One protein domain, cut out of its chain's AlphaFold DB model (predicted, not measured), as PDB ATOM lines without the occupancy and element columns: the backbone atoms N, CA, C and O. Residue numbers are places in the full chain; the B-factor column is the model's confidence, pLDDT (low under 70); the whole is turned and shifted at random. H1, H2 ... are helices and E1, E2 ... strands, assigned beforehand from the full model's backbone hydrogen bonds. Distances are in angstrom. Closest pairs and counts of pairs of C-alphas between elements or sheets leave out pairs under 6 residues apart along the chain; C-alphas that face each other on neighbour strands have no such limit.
ATOM      1  N   SER A   5     235.853 151.109 280.563       87.31
ATOM      2  CA  SER A   5     236.271 152.444 280.988       87.31
ATOM      3  C   SER A   5     236.139 153.451 279.855       87.31
ATOM      4  O   SER A   5     236.582 153.220 278.729       87.31
ATOM      5  N   ALA A   6     235.532 154.592 280.176       89.38
ATOM      6  CA  ALA A   6     235.567 155.774 279.329       89.38
ATOM      7  C   ALA A   6     236.839 156.566 279.650       89.38
ATOM      8  O   ALA A   6     237.107 156.876 280.810       89.38
ATOM      9  N   ILE A   7     237.611 156.896 278.620       87.62
ATOM     10  CA  ILE A   7     238.872 157.625 278.738       87.62
ATOM     11  C   ILE A   7     238.635 159.038 278.219       87.62
ATOM     12  O   ILE A   7     238.407 159.252 277.028       87.62
ATOM     13  N   ASN A   8     238.672 160.015 279.124       83.31
ATOM     14  CA  ASN A   8     238.486 161.421 278.781       83.31
ATOM     15  C   ASN A   8     239.835 162.140 278.656       83.31
ATOM     16  O   ASN A   8     240.149 163.043 279.428       83.31
ATOM     17  N   ASP A   9     240.629 161.705 277.681       82.81
ATOM     18  CA  ASP A   9     241.863 162.370 277.274       82.81
ATOM     19  C   ASP A   9     241.649 163.031 275.901       82.81
ATOM     20  O   ASP A   9     241.210 162.398 274.930       82.81
ATOM     21  N   LYS A  10     241.919 164.340 275.827       77.81
ATOM     22  CA  LYS A  10     241.788 165.112 274.587       77.81
ATOM     23  C   LYS A  10     242.824 164.688 273.548       77.81
ATOM     24  O   LYS A  10     242.483 164.650 272.370       77.81
ATOM     25  N   GLU A  11     244.031 164.343 273.983       80.81
ATOM     26  CA  GLU A  11     245.145 163.934 273.121       80.81
ATOM     27  C   GLU A  11     245.197 162.409 272.932       80.81
ATOM     28  O   GLU A  11     245.770 161.914 271.960       80.81
ATOM     29  N   GLY A  12     244.552 161.652 273.824       84.31
ATOM     30  CA  GLY A  12     244.471 160.196 273.745       84.31
ATOM     31  C   GLY A  12     243.677 159.702 272.531       84.31
ATOM     32  O   GLY A  12     242.575 160.173 272.255       84.31
ATOM     33  N   LEU A  13     244.201 158.703 271.813       86.88
ATOM     34  CA  LEU A  13     243.537 158.125 270.634       86.88
ATOM     35  C   LEU A  13     242.272 157.321 270.988       86.88
ATOM     36  O   LEU A  13     241.320 157.297 270.208       86.88
ATOM     37  N   ILE A  14     242.253 156.690 272.165       91.75
ATOM     38  CA  ILE A  14     241.152 155.843 272.638       91.75
ATOM     39  C   ILE A  14     240.238 156.648 273.556       91.75
ATOM     40  O   ILE A  14     240.698 157.236 274.530       91.75
ATOM     41  N   GLY A  15     238.937 156.654 273.255       90.00
ATOM     42  CA  GLY A  15     237.910 157.254 274.121       90.00
ATOM     43  C   GLY A  15     237.141 156.240 274.970       90.00
ATOM     44  O   GLY A  15     236.549 156.598 275.986       90.00
ATOM     45  N   PHE A  16     237.139 154.969 274.568       91.94
ATOM     46  CA  PHE A  16     236.435 153.900 275.267       91.94
ATOM     47  C   PHE A  16     237.196 152.586 275.123       91.94
ATOM     48  O   PHE A  16     237.648 152.255 274.023       91.94
ATOM     49  N   THR A  17     237.326 151.854 276.229       94.06
ATOM     50  CA  THR A  17     238.009 150.562 276.282       94.06
ATOM     51  C   THR A  17     237.216 149.533 277.081       94.06
ATOM     52  O   THR A  17     236.460 149.876 277.995       94.06
ATOM     53  N   LEU A  18     237.391 148.270 276.710       93.38
ATOM     54  CA  LEU A  18     236.771 147.100 277.314       93.38
ATOM     55  C   LEU A  18     237.838 146.040 277.576       93.38
ATOM     56  O   LEU A  18     238.754 145.862 276.770       93.38
ATOM     57  N   ASP A  19     237.677 145.308 278.674       92.94
ATOM     58  CA  ASP A  19     238.378 144.045 278.872       92.94
ATOM     59  C   ASP A  19     237.942 143.048 277.788       92.94
ATOM     60  O   ASP A  19     236.753 142.827 277.552       92.94
ATOM     61  N   SER A  20     238.931 142.482 277.107       92.38
ATOM     62  CA  SER A  20     238.790 141.517 276.020       92.38
ATOM     63  C   SER A  20     239.543 140.217 276.333       92.38
ATOM     64  O   SER A  20     239.853 139.432 275.432       92.38
ATOM     65  N   ALA A  21     239.887 139.990 277.608       90.69
ATOM     66  CA  ALA A  21     240.450 138.731 278.065       90.69
ATOM     67  C   ALA A  21     239.516 137.565 277.722       90.69
ATOM     68  O   ALA A  21     238.285 137.689 277.734       90.69
ATOM     69  N   LYS A  22     240.093 136.394 277.434       89.50
ATOM     70  CA  LYS A  22     239.271 135.199 277.224       89.50
ATOM     71  C   LYS A  22     238.550 134.827 278.518       89.50
ATOM     72  O   LYS A  22     239.017 135.106 279.620       89.50
ATOM     73  N   ALA A  23     237.419 134.137 278.379       88.88
ATOM     74  CA  ALA A  23     236.597 133.721 279.516       88.88
ATOM     75  C   ALA A  23     237.346 132.826 280.522       88.88
ATOM     76  O   ALA A  23     237.021 132.836 281.705       88.88
ATOM     77  N   ASP A  24     238.356 132.082 280.064       89.81
ATOM     78  CA  ASP A  24     239.221 131.248 280.906       89.81
ATOM     79  C   ASP A  24     240.330 132.045 281.628       89.81
ATOM     80  O   ASP A  24     241.160 131.458 282.316       89.81
ATOM     81  N   GLY A  25     240.361 133.374 281.468       85.81
ATOM     82  CA  GLY A  25     241.392 134.264 282.007       85.81
ATOM     83  C   GLY A  25     242.707 134.248 281.225       85.81
ATOM     84  O   GLY A  25     243.605 135.033 281.524       85.81
ATOM     85  N   SER A  26     242.838 133.391 280.209       87.94
ATOM     86  CA  SER A  26     244.013 133.381 279.347       87.94
ATOM     87  C   SER A  26     243.973 134.558 278.370       87.94
ATOM     88  O   SER A  26     242.911 135.056 277.998       87.94
ATOM     89  N   HIS A  27     245.144 134.975 277.888       90.50
ATOM     90  CA  HIS A  27     245.279 136.088 276.942       90.50
ATOM     91  C   HIS A  27     244.601 137.382 277.442       90.50
ATOM     92  O   HIS A  27     243.638 137.831 276.814       90.50
ATOM     93  N   PRO A  28     245.087 137.982 278.545       91.38
ATOM     94  CA  PRO A  28     244.594 139.280 278.993       91.38
ATOM     95  C   PRO A  28     244.671 140.292 277.857       91.38
ATOM     96  O   PRO A  28     245.664 140.331 277.125       91.38
ATOM     97  N   ALA A  29     243.613 141.073 277.674       93.00
ATOM     98  CA  ALA A  29     243.524 141.959 276.533       93.00
ATOM     99  C   ALA A  29     242.674 143.191 276.816       93.00
ATOM    100  O   ALA A  29     241.656 143.111 277.494       93.00
ATOM    101  N   LEU A  30     243.077 144.323 276.245       93.75
ATOM    102  CA  LEU A  30     242.289 145.552 276.243       93.75
ATOM    103  C   LEU A  30     241.875 145.854 274.811       93.75
ATOM    104  O   LEU A  30     242.714 146.038 273.927       93.75
ATOM    105  N   MET A  31     240.572 145.919 274.575       95.12
ATOM    106  CA  MET A  31     240.033 146.381 273.307       95.12
ATOM    107  C   MET A  31     239.713 147.866 273.421       95.12
ATOM    108  O   MET A  31     239.186 148.316 274.439       95.12
ATOM    109  N   GLY A  32     240.060 148.643 272.402       94.19
ATOM    110  CA  GLY A  32     239.786 150.072 272.371       94.19
ATOM    111  C   GLY A  32     239.314 150.538 271.002       94.19
ATOM    112  O   GLY A  32     239.674 149.966 269.969       94.19
ATOM    113  N   PHE A  33     238.526 151.611 271.009       92.62
ATOM    114  CA  PHE A  33     238.017 152.232 269.793       92.62
ATOM    115  C   PHE A  33     238.657 153.588 269.533       92.62
ATOM    116  O   PHE A  33     238.661 154.471 270.396       92.62
ATOM    117  N   ILE A  34     239.109 153.768 268.294       91.56
ATOM    118  CA  ILE A  34     239.519 155.066 267.764       91.56
ATOM    119  C   ILE A  34     238.376 155.563 266.893       91.56
ATOM    120  O   ILE A  34     238.074 154.985 265.846       91.56
ATOM    121  N   LEU A  35     237.693 156.593 267.388       88.69
ATOM    122  CA  LEU A  35     236.401 157.029 266.874       88.69
ATOM    123  C   LEU A  35     236.492 158.400 266.208       88.69
ATOM    124  O   LEU A  35     237.195 159.300 266.675       88.69
ATOM    125  N   ALA A  36     235.670 158.564 265.174       85.44
ATOM    126  CA  ALA A  36     235.401 159.835 264.513       85.44
ATOM    127  C   ALA A  36     236.693 160.553 264.077       85.44
ATOM    128  O   ALA A  36     237.615 159.939 263.546       85.44
ATOM    129  N   THR A  37     236.793 161.855 264.334       83.00
ATOM    130  CA  THR A  37     237.916 162.692 263.897       83.00
ATOM    131  C   THR A  37     239.280 162.199 264.383       83.00
ATOM    132  O   THR A  37     240.262 162.393 263.675       83.00
ATOM    133  N   LYS A  38     239.356 161.491 265.523       82.19
ATOM    134  CA  LYS A  38     240.615 160.894 266.007       82.19
ATOM    135  C   LYS A  38     241.136 159.787 265.078       82.19
ATOM    136  O   LYS A  38     242.335 159.525 265.048       82.19
ATOM    137  N   ALA A  39     240.264 159.167 264.276       77.31
ATOM    138  CA  ALA A  39     240.672 158.202 263.257       77.31
ATOM    139  C   ALA A  39     241.447 158.857 262.101       77.31
ATOM    140  O   ALA A  39     242.220 158.186 261.424       77.31
ATOM    141  N   HIS A  40     241.285 160.164 261.880       76.69
ATOM    142  CA  HIS A  40     242.062 160.881 260.871       76.69
ATOM    143  C   HIS A  40     243.527 161.030 261.286       76.69
ATOM    144  O   HIS A  40     244.417 160.702 260.504       76.69
ATOM    145  N   ASP A  41     243.767 161.435 262.535       76.19
ATOM    146  CA  ASP A  41     245.116 161.527 263.103       76.19
ATOM    147  C   ASP A  41     245.776 160.140 263.187       76.19
ATOM    148  O   ASP A  41     246.967 159.991 262.925       76.19
ATOM    149  N   TYR A  42     244.982 159.102 263.473       79.25
ATOM    150  CA  TYR A  42     245.395 157.694 263.437       79.25
ATOM    151  C   TYR A  42     245.936 157.246 262.074       79.25
ATOM    152  O   TYR A  42     246.921 156.506 262.039       79.25
ATOM    153  N   MET A  43     245.317 157.673 260.966       79.12
ATOM    154  CA  MET A  43     245.704 157.245 259.612       79.12
ATOM    155  C   MET A  43     247.071 157.792 259.179       79.12
ATOM    156  O   MET A  43     247.674 157.254 258.257       79.12
ATOM    157  N   LEU A  44     247.574 158.840 259.840       86.88
ATOM    158  CA  LEU A  44     248.879 159.436 259.537       86.88
ATOM    159  C   LEU A  44     250.049 158.738 260.242       86.88
ATOM    160  O   LEU A  44     251.200 158.992 259.897       86.88
ATOM    161  N   LEU A  45     249.762 157.897 261.234       90.88
ATOM    162  CA  LEU A  45     250.768 157.216 262.046       90.88
ATOM    163  C   LEU A  45     251.130 155.850 261.455       90.88
ATOM    164  O   LEU A  45     250.344 155.233 260.730       90.88
ATOM    165  N   THR A  46     252.299 155.323 261.808       94.00
ATOM    166  CA  THR A  46     252.614 153.906 261.579       94.00
ATOM    167  C   THR A  46     251.930 153.016 262.619       94.00
ATOM    168  O   THR A  46     251.496 153.477 263.679       94.00
ATOM    169  N   ARG A  47     251.840 151.709 262.345       93.69
ATOM    170  CA  ARG A  47     251.286 150.722 263.290       93.69
ATOM    171  C   ARG A  47     252.020 150.757 264.635       93.69
ATOM    172  O   ARG A  47     251.394 150.666 265.688       93.69
ATOM    173  N   GLU A  48     253.339 150.907 264.604       95.12
ATOM    174  CA  GLU A  48     254.205 150.958 265.781       95.12
ATOM    175  C   GLU A  48     253.973 152.235 266.596       95.12
ATOM    176  O   GLU A  48     253.822 152.167 267.814       95.12
ATOM    177  N   GLU A  49     253.864 153.390 265.935       94.50
ATOM    178  CA  GLU A  49     253.565 154.660 266.604       94.50
ATOM    179  C   GLU A  49     252.200 154.625 267.294       94.50
ATOM    180  O   GLU A  49     252.049 155.129 268.410       94.50
ATOM    181  N   ARG A  50     251.203 154.005 266.654       94.12
ATOM    182  CA  ARG A  50     249.875 153.817 267.243       94.12
ATOM    183  C   ARG A  50     249.918 152.921 268.466       94.12
ATOM    184  O   ARG A  50     249.429 153.331 269.520       94.12
ATOM    185  N   ARG A  51     250.546 151.747 268.345       95.12
ATOM    186  CA  ARG A  51     250.764 150.827 269.468       95.12
ATOM    187  C   ARG A  51     251.377 151.566 270.652       95.12
ATOM    188  O   ARG A  51     250.839 151.489 271.751       95.12
ATOM    189  N   ASP A  52     252.463 152.301 270.424       94.62
ATOM    190  CA  ASP A  52     253.223 152.951 271.493       94.62
ATOM    191  C   ASP A  52     252.439 154.088 272.153       94.62
ATOM    192  O   ASP A  52     252.477 154.242 273.375       94.62
ATOM    193  N   ARG A  53     251.696 154.882 271.370       93.31
ATOM    194  CA  ARG A  53     250.838 155.944 271.916       93.31
ATOM    195  C   ARG A  53     249.704 155.382 272.760       93.31
ATOM    196  O   ARG A  53     249.428 155.915 273.831       93.31
ATOM    197  N   ILE A  54     249.056 154.316 272.300       94.88
ATOM    198  CA  ILE A  54     247.942 153.711 273.030       94.88
ATOM    199  C   ILE A  54     248.444 152.964 274.277       94.88
ATOM    200  O   ILE A  54     247.832 153.080 275.333       94.88
ATOM    201  N   ALA A  55     249.578 152.264 274.199       95.62
ATOM    202  CA  ALA A  55     250.193 151.607 275.354       95.62
ATOM    203  C   ALA A  55     250.538 152.620 276.459       95.62
ATOM    204  O   ALA A  55     250.174 152.433 277.619       95.62
ATOM    205  N   LYS A  56     251.150 153.754 276.087       94.62
ATOM    206  CA  LYS A  56     251.414 154.868 277.013       94.62
ATOM    207  C   LYS A  56     250.130 155.467 277.584       94.62
ATOM    208  O   LYS A  56     250.077 155.752 278.776       94.62
ATOM    209  N   LEU A  57     249.096 155.638 276.757       94.12
ATOM    210  CA  LEU A  57     247.788 156.105 277.217       94.12
ATOM    211  C   LEU A  57     247.227 155.173 278.297       94.12
ATOM    212  O   LEU A  57     246.841 155.649 279.358       94.12
ATOM    213  N   TYR A  58     247.221 153.858 278.066       94.75
ATOM    214  CA  TYR A  58     246.724 152.901 279.054       94.75
ATOM    215  C   TYR A  58     247.572 152.869 280.323       94.75
ATOM    216  O   TYR A  58     247.003 152.885 281.413       94.75
ATOM    217  N   ALA A  59     248.902 152.905 280.208       94.38
ATOM    218  CA  ALA A  59     249.781 152.978 281.371       94.38
ATOM    219  C   ALA A  59     249.472 154.198 282.249       94.38
ATOM    220  O   ALA A  59     249.330 154.069 283.463       94.38
ATOM    221  N   ASN A  60     249.269 155.362 281.626       92.31
ATOM    222  CA  ASN A  60     248.930 156.596 282.330       92.31
ATOM    223  C   ASN A  60     247.525 156.558 282.946       92.31
ATOM    224  O   ASN A  60     247.342 156.972 284.086       92.31
ATOM    225  N   VAL A  61     246.527 156.075 282.199       91.69
ATOM    226  CA  VAL A  61     245.119 156.060 282.631       91.69
ATOM    227  C   VAL A  61     244.900 155.095 283.792       91.69
ATOM    228  O   VAL A  61     244.170 155.424 284.725       91.69
ATOM    229  N   PHE A  62     245.520 153.916 283.742       91.12
ATOM    230  CA  PHE A  62     245.376 152.907 284.790       91.12
ATOM    231  C   PHE A  62     246.437 153.020 285.890       91.12
ATOM    232  O   PHE A  62     246.279 152.397 286.937       91.12
ATOM    233  N   GLY A  63     247.492 153.818 285.685       93.38
ATOM    234  CA  GLY A  63     248.601 153.956 286.631       93.38
ATOM    235  C   GLY A  63     249.456 152.689 286.743       93.38
ATOM    236  O   GLY A  63     249.921 152.367 287.832       93.38
ATOM    237  N   ILE A  64     249.613 151.954 285.638       93.81
ATOM    238  CA  ILE A  64     250.309 150.658 285.573       93.81
ATOM    239  C   ILE A  64     251.376 150.748 284.481       93.81
ATOM    240  O   ILE A  64     251.051 150.750 283.293       93.81
ATOM    241  N   GLU A  65     252.648 150.833 284.864       94.94
ATOM    242  CA  GLU A  65     253.757 151.041 283.921       94.94
ATOM    243  C   GLU A  65     253.931 149.869 282.947       94.94
ATOM    244  O   GLU A  65     254.285 150.070 281.784       94.94
ATOM    245  N   GLU A  66     253.610 148.649 283.373       93.06
ATOM    246  CA  GLU A  66     253.711 147.429 282.572       93.06
ATOM    247  C   GLU A  66     252.837 147.483 281.309       93.06
ATOM    248  O   GLU A  66     253.177 146.877 280.290       93.06
ATOM    249  N   LEU A  67     251.750 148.268 281.321       93.25
ATOM    250  CA  LEU A  67     250.890 148.461 280.146       93.25
ATOM    251  C   LEU A  67     251.595 149.206 279.004       93.25
ATOM    252  O   LEU A  67     251.143 149.122 277.861       93.25
ATOM    253  N   ALA A  68     252.715 149.887 279.273       95.50
ATOM    254  CA  ALA A  68     253.537 150.516 278.244       95.50
ATOM    255  C   ALA A  68     254.302 149.493 277.377       95.50
ATOM    256  O   ALA A  68     254.843 149.868 276.335       95.50
ATOM    257  N   TYR A  69     254.323 148.212 277.770       95.19
ATOM    258  CA  TYR A  69     255.097 147.146 277.129       95.19
ATOM    259  C   TYR A  69     254.204 145.959 276.705       95.19
ATOM    260  O   TYR A  69     254.310 144.866 277.266       95.19
ATOM    261  N   PRO A  70     253.305 146.129 275.713       95.00
ATOM    262  CA  PRO A  70     252.415 145.057 275.280       95.00
ATOM    263  C   PRO A  70     253.188 143.927 274.589       95.00
ATOM    264  O   PRO A  70     254.033 144.165 273.726       95.00
ATOM    265  N   ILE A  71     252.832 142.680 274.903       95.44
ATOM    266  CA  ILE A  71     253.420 141.494 274.258       95.44
ATOM    267  C   ILE A  71     252.878 141.257 272.842       95.44
ATOM    268  O   ILE A  71     253.493 140.545 272.050       95.44
ATOM    269  N   HIS A  72     251.711 141.823 272.518       95.62
ATOM    270  CA  HIS A  72     251.080 141.699 271.209       95.62
ATOM    271  C   HIS A  72     250.082 142.836 270.959       95.62
ATOM    272  O   HIS A  72     249.455 143.355 271.888       95.62
ATOM    273  N   TYR A  73     249.931 143.206 269.689       95.75
ATOM    274  CA  TYR A  73     249.116 144.330 269.247       95.75
ATOM    275  C   TYR A  73     248.467 144.029 267.903       95.75
ATOM    276  O   TYR A  73     249.177 143.788 266.926       95.75
ATOM    277  N   GLU A  74     247.141 144.111 267.836       96.56
ATOM    278  CA  GLU A  74     246.379 143.997 266.594       96.56
ATOM    279  C   GLU A  74     245.446 145.188 266.412       96.56
ATOM    280  O   GLU A  74     244.876 145.710 267.367       96.56
ATOM    281  N   GLU A  75     245.261 145.602 265.164       94.88
ATOM    282  CA  GLU A  75     244.370 146.699 264.796       94.88
ATOM    283  C   GLU A  75     243.695 146.413 263.455       94.88
ATOM    284  O   GLU A  75     244.242 145.729 262.589       94.88
ATOM    285  N   LYS A  76     242.494 146.956 263.274       94.00
ATOM    286  CA  LYS A  76     241.746 146.905 262.023       94.00
ATOM    287  C   LYS A  76     241.165 148.274 261.722       94.00
ATOM    288  O   LYS A  76     240.299 148.751 262.457       94.00
ATOM    289  N   ASN A  77     241.605 148.866 260.614       92.19
ATOM    290  CA  ASN A  77     241.000 150.071 260.070       92.19
ATOM    291  C   ASN A  77     239.816 149.717 259.170       92.19
ATOM    292  O   ASN A  77     240.001 149.230 258.060       92.19
ATOM    293  N   TRP A  78     238.593 149.972 259.637       92.81
ATOM    294  CA  TRP A  78     237.391 149.708 258.843       92.81
ATOM    295  C   TRP A  78     237.130 150.778 257.781       92.81
ATOM    296  O   TRP A  78     236.352 150.543 256.862       92.81
ATOM    297  N   ALA A  79     237.774 151.944 257.882       89.12
ATOM    298  CA  ALA A  79     237.686 152.999 256.874       89.12
ATOM    299  C   ALA A  79     238.293 152.590 255.527       89.12
ATOM    300  O   ALA A  79     237.865 153.080 254.487       89.12
ATOM    301  N   GLU A  80     239.300 151.717 255.561       91.06
ATOM    302  CA  GLU A  80     240.025 151.241 254.379       91.06
ATOM    303  C   GLU A  80     239.333 150.046 253.707       91.06
ATOM    304  O   GLU A  80     239.676 149.674 252.585       91.06
ATOM    305  N   GLU A  81     238.322 149.456 254.351       94.38
ATOM    306  CA  GLU A  81     237.618 148.299 253.810       94.38
ATOM    307  C   GLU A  81     236.650 148.720 252.702       94.38
ATOM    308  O   GLU A  81     235.517 149.127 252.961       94.38
ATOM    309  N   GLN A  82     237.078 148.557 251.446       96.44
ATOM    310  CA  GLN A  82     236.302 148.917 250.251       96.44
ATOM    311  C   GLN A  82     234.878 148.327 250.239       96.44
ATOM    312  O   GLN A  82     233.956 148.964 249.734       96.44
ATOM    313  N   TYR A  83     234.687 147.126 250.789       95.88
ATOM    314  CA  TYR A  83     233.392 146.434 250.804       95.88
ATOM    315  C   TYR A  83     232.505 146.778 252.008       95.88
ATOM    316  O   TYR A  83     231.363 146.329 252.062       95.88
ATOM    317  N   SER A  84     233.004 147.571 252.958       94.38
ATOM    318  CA  SER A  84     232.236 148.047 254.117       94.38
ATOM    319  C   SER A  84     232.022 149.560 254.074       94.38
ATOM    320  O   SER A  84     230.954 150.045 254.433       94.38
ATOM    321  N   GLY A  85     233.029 150.322 253.633       91.50
ATOM    322  CA  GLY A  85     233.017 151.789 253.628       91.50
ATOM    323  C   GLY A  85     233.154 152.429 255.018       91.50
ATOM    324  O   GLY A  85     233.060 153.651 255.145       91.50
ATOM    325  N   GLY A  86     233.358 151.622 256.062       92.19
ATOM    326  CA  GLY A  86     233.433 152.047 257.454       92.19
ATOM    327  C   GLY A  86     232.796 151.040 258.412       92.19
ATOM    328  O   GLY A  86     232.469 149.915 258.051       92.19
ATOM    329  N   HIS A 178     225.782 166.664 270.337       24.17
ATOM    330  CA  HIS A 178     226.644 167.469 269.478       24.17
ATOM    331  C   HIS A 178     227.313 166.580 268.424       24.17
ATOM    332  O   HIS A 178     227.861 165.520 268.710       24.17
ATOM    333  N   THR A 179     227.172 167.016 267.178       37.16
ATOM    334  CA  THR A 179     227.646 166.416 265.928       37.16
ATOM    335  C   THR A 179     229.154 166.593 265.733       37.16
ATOM    336  O   THR A 179     229.610 167.713 265.925       37.16
ATOM    337  N   HIS A 180     229.882 165.560 265.264       24.88
ATOM    338  CA  HIS A 180     230.935 165.651 264.222       24.88
ATOM    339  C   HIS A 180     231.533 164.271 263.795       24.88
ATOM    340  O   HIS A 180     232.042 163.513 264.608       24.88
ATOM    341  N   THR A 181     231.428 163.989 262.484       30.58
ATOM    342  CA  THR A 181     232.259 163.217 261.505       30.58
ATOM    343  C   THR A 181     233.134 161.969 261.832       30.58
ATOM    344  O   THR A 181     234.164 162.084 262.477       30.58
ATOM    345  N   ARG A 182     232.766 160.850 261.156       33.28
ATOM    346  CA  ARG A 182     233.482 159.836 260.301       33.28
ATOM    347  C   ARG A 182     234.733 159.027 260.750       33.28
ATOM    348  O   ARG A 182     235.703 159.581 261.242       33.28
ATOM    349  N   THR A 183     234.681 157.730 260.366       32.03
ATOM    350  CA  THR A 183     235.694 156.632 260.276       32.03
ATOM    351  C   THR A 183     236.254 156.040 261.577       32.03
ATOM    352  O   THR A 183     236.510 156.772 262.525       32.03
ATOM    353  N   HIS A 184     236.339 154.698 261.671       39.22
ATOM    354  CA  HIS A 184     236.574 153.940 262.920       39.22
ATOM    355  C   HIS A 184     237.576 152.784 262.735       39.22
ATOM    356  O   HIS A 184     237.555 152.100 261.709       39.22
ATOM    357  N   CYS A 185     238.404 152.535 263.759       28.56
ATOM    358  CA  CYS A 185     239.321 151.390 263.848       28.56
ATOM    359  C   CYS A 185     239.068 150.576 265.126       28.56
ATOM    360  O   CYS A 185     238.890 151.158 266.199       28.56
ATOM    361  N   LEU A 186     239.080 149.243 265.015       32.97
ATOM    362  CA  LEU A 186     239.035 148.307 266.144       32.97
ATOM    363  C   LEU A 186     240.471 147.939 266.531       32.97
ATOM    364  O   LEU A 186     241.233 147.520 265.665       32.97
ATOM    365  N   VAL A 187     240.838 148.055 267.806       33.34
ATOM    366  CA  VAL A 187     242.193 147.737 268.277       33.34
ATOM    367  C   VAL A 187     242.130 146.720 269.413       33.34
ATOM    368  O   VAL A 187     241.391 146.925 270.371       33.34
ATOM    369  N   ASN A 188     242.890 145.629 269.314       31.28
ATOM    370  CA  ASN A 188     242.955 144.539 270.285       31.28
ATOM    371  C   ASN A 188     244.386 144.435 270.845       31.28
ATOM    372  O   ASN A 188     245.319 144.050 270.138       31.28
ATOM    373  N   PHE A 189     244.576 144.803 272.112       32.75
ATOM    374  CA  PHE A 189     245.847 144.655 272.827       32.75
ATOM    375  C   PHE A 189     245.874 143.344 273.576       32.75
ATOM    376  O   PHE A 189     244.865 143.011 274.176       32.75
ATOM    377  N   ARG A 190     247.023 142.664 273.647       33.53
ATOM    378  CA  ARG A 190     247.236 141.621 274.659       33.53
ATOM    379  C   ARG A 190     248.325 142.038 275.636       33.53
ATOM    380  O   ARG A 190     249.389 142.501 275.223       33.53
ATOM    381  N   THR A 191     248.080 141.806 276.913       28.73
ATOM    382  CA  THR A 191     249.065 141.915 277.990       28.73
ATOM    383  C   THR A 191     249.165 140.565 278.695       28.73
ATOM    384  O   THR A 191     248.229 139.777 278.665       28.73
TER     385      THR A 191
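Overview. This is residues 5 to 86 and 178 to 191 of the 193 residues of the protein "Amine oxidase" of Octopus bimaculoides (UniProt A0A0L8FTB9). A four-stranded antiparallel sheet forms a twisted wall, with the long helix H2 crossing one face and the short H1 near the end of E2 and the start of E4; no named helix covers the other face. H3, a short helix, packs on H2 away from the sheet. The printed part has 96 residues, with E1, E2, H1, H2, H3, E3 and E4 along the chain, and the sheet order is E1, E2, E4, E3. The class is mixed, helices and strands; the whole is compact, with a radius of gyration of the C-alphas of 13.4 A, and spans 34 by 29 by 26 A.

Along the chain. Start at Ser 5; residues 5 to 6 pair antiparallel with residues 16 to 17 of E1. Find C-alpha 16 at (236.435, 153.900, 275.267), where E1 begins and runs to residue 19. E2 is residues 29 to 34, 16.3 A long. H1 takes residues 38 to 43. Find C-alpha 47 at (251.286, 150.722, 263.290); from there H2 runs 22.4 A to residue 62. H3 is residues 65 to 68, and E3 is residues 72 to 77, 17.2 A long. Beyond the cut, E4 runs 16.6 A from residue 185 to C-alpha 190 at (247.236, 141.621, 274.659).

Arrangement. Begin with the edge strand E1, which forms a hairpin with E2; look for N 18 and O 31, 2.9 A apart. Next to E2 is the inner strand E4, antiparallel at 160 degrees, with N 189 and O 30 at 2.9 A. E4 and the edge strand E3 are antiparallel at 172 degrees, with N 76 and O 186 at 2.8 A. H1 and H2 make two layers with this sheet, helices on one face of it. H2 is on the sheet at a height of 9.5 A and runs across the strands, at 68 degrees to E3 on the local plane. Its closest C-alphas to E3 are those of Arg 51 and Tyr 73, 6.7 A apart. For H1 and E4, look at the C-alphas of Ala 39 and Cys 185, the closest, at 7.0 A. H1 and H2 are close but not clearly touching, with C-alphas 42 and 50 closest at 7.0 A. H2 touches H3 with its residues 52 to 59 alone, closest at the C-alphas of Ala 55 and Ala 68, 4.6 A. In H1 and H2 every O i to N i+4 pair is within hydrogen-bond range; H3 is too short for one.

Size, cuts and confidence. Residues 87 to 177 are not printed, and C-alphas 86 and 178 are 20.7 A apart across this cut. The two farthest C-alphas are those of Asp 24 and His 178, at 40.0 A. Of the links printed whole, none is long. The model's confidence is low, with pLDDT under 70, in residues 178 to 191, which include E4.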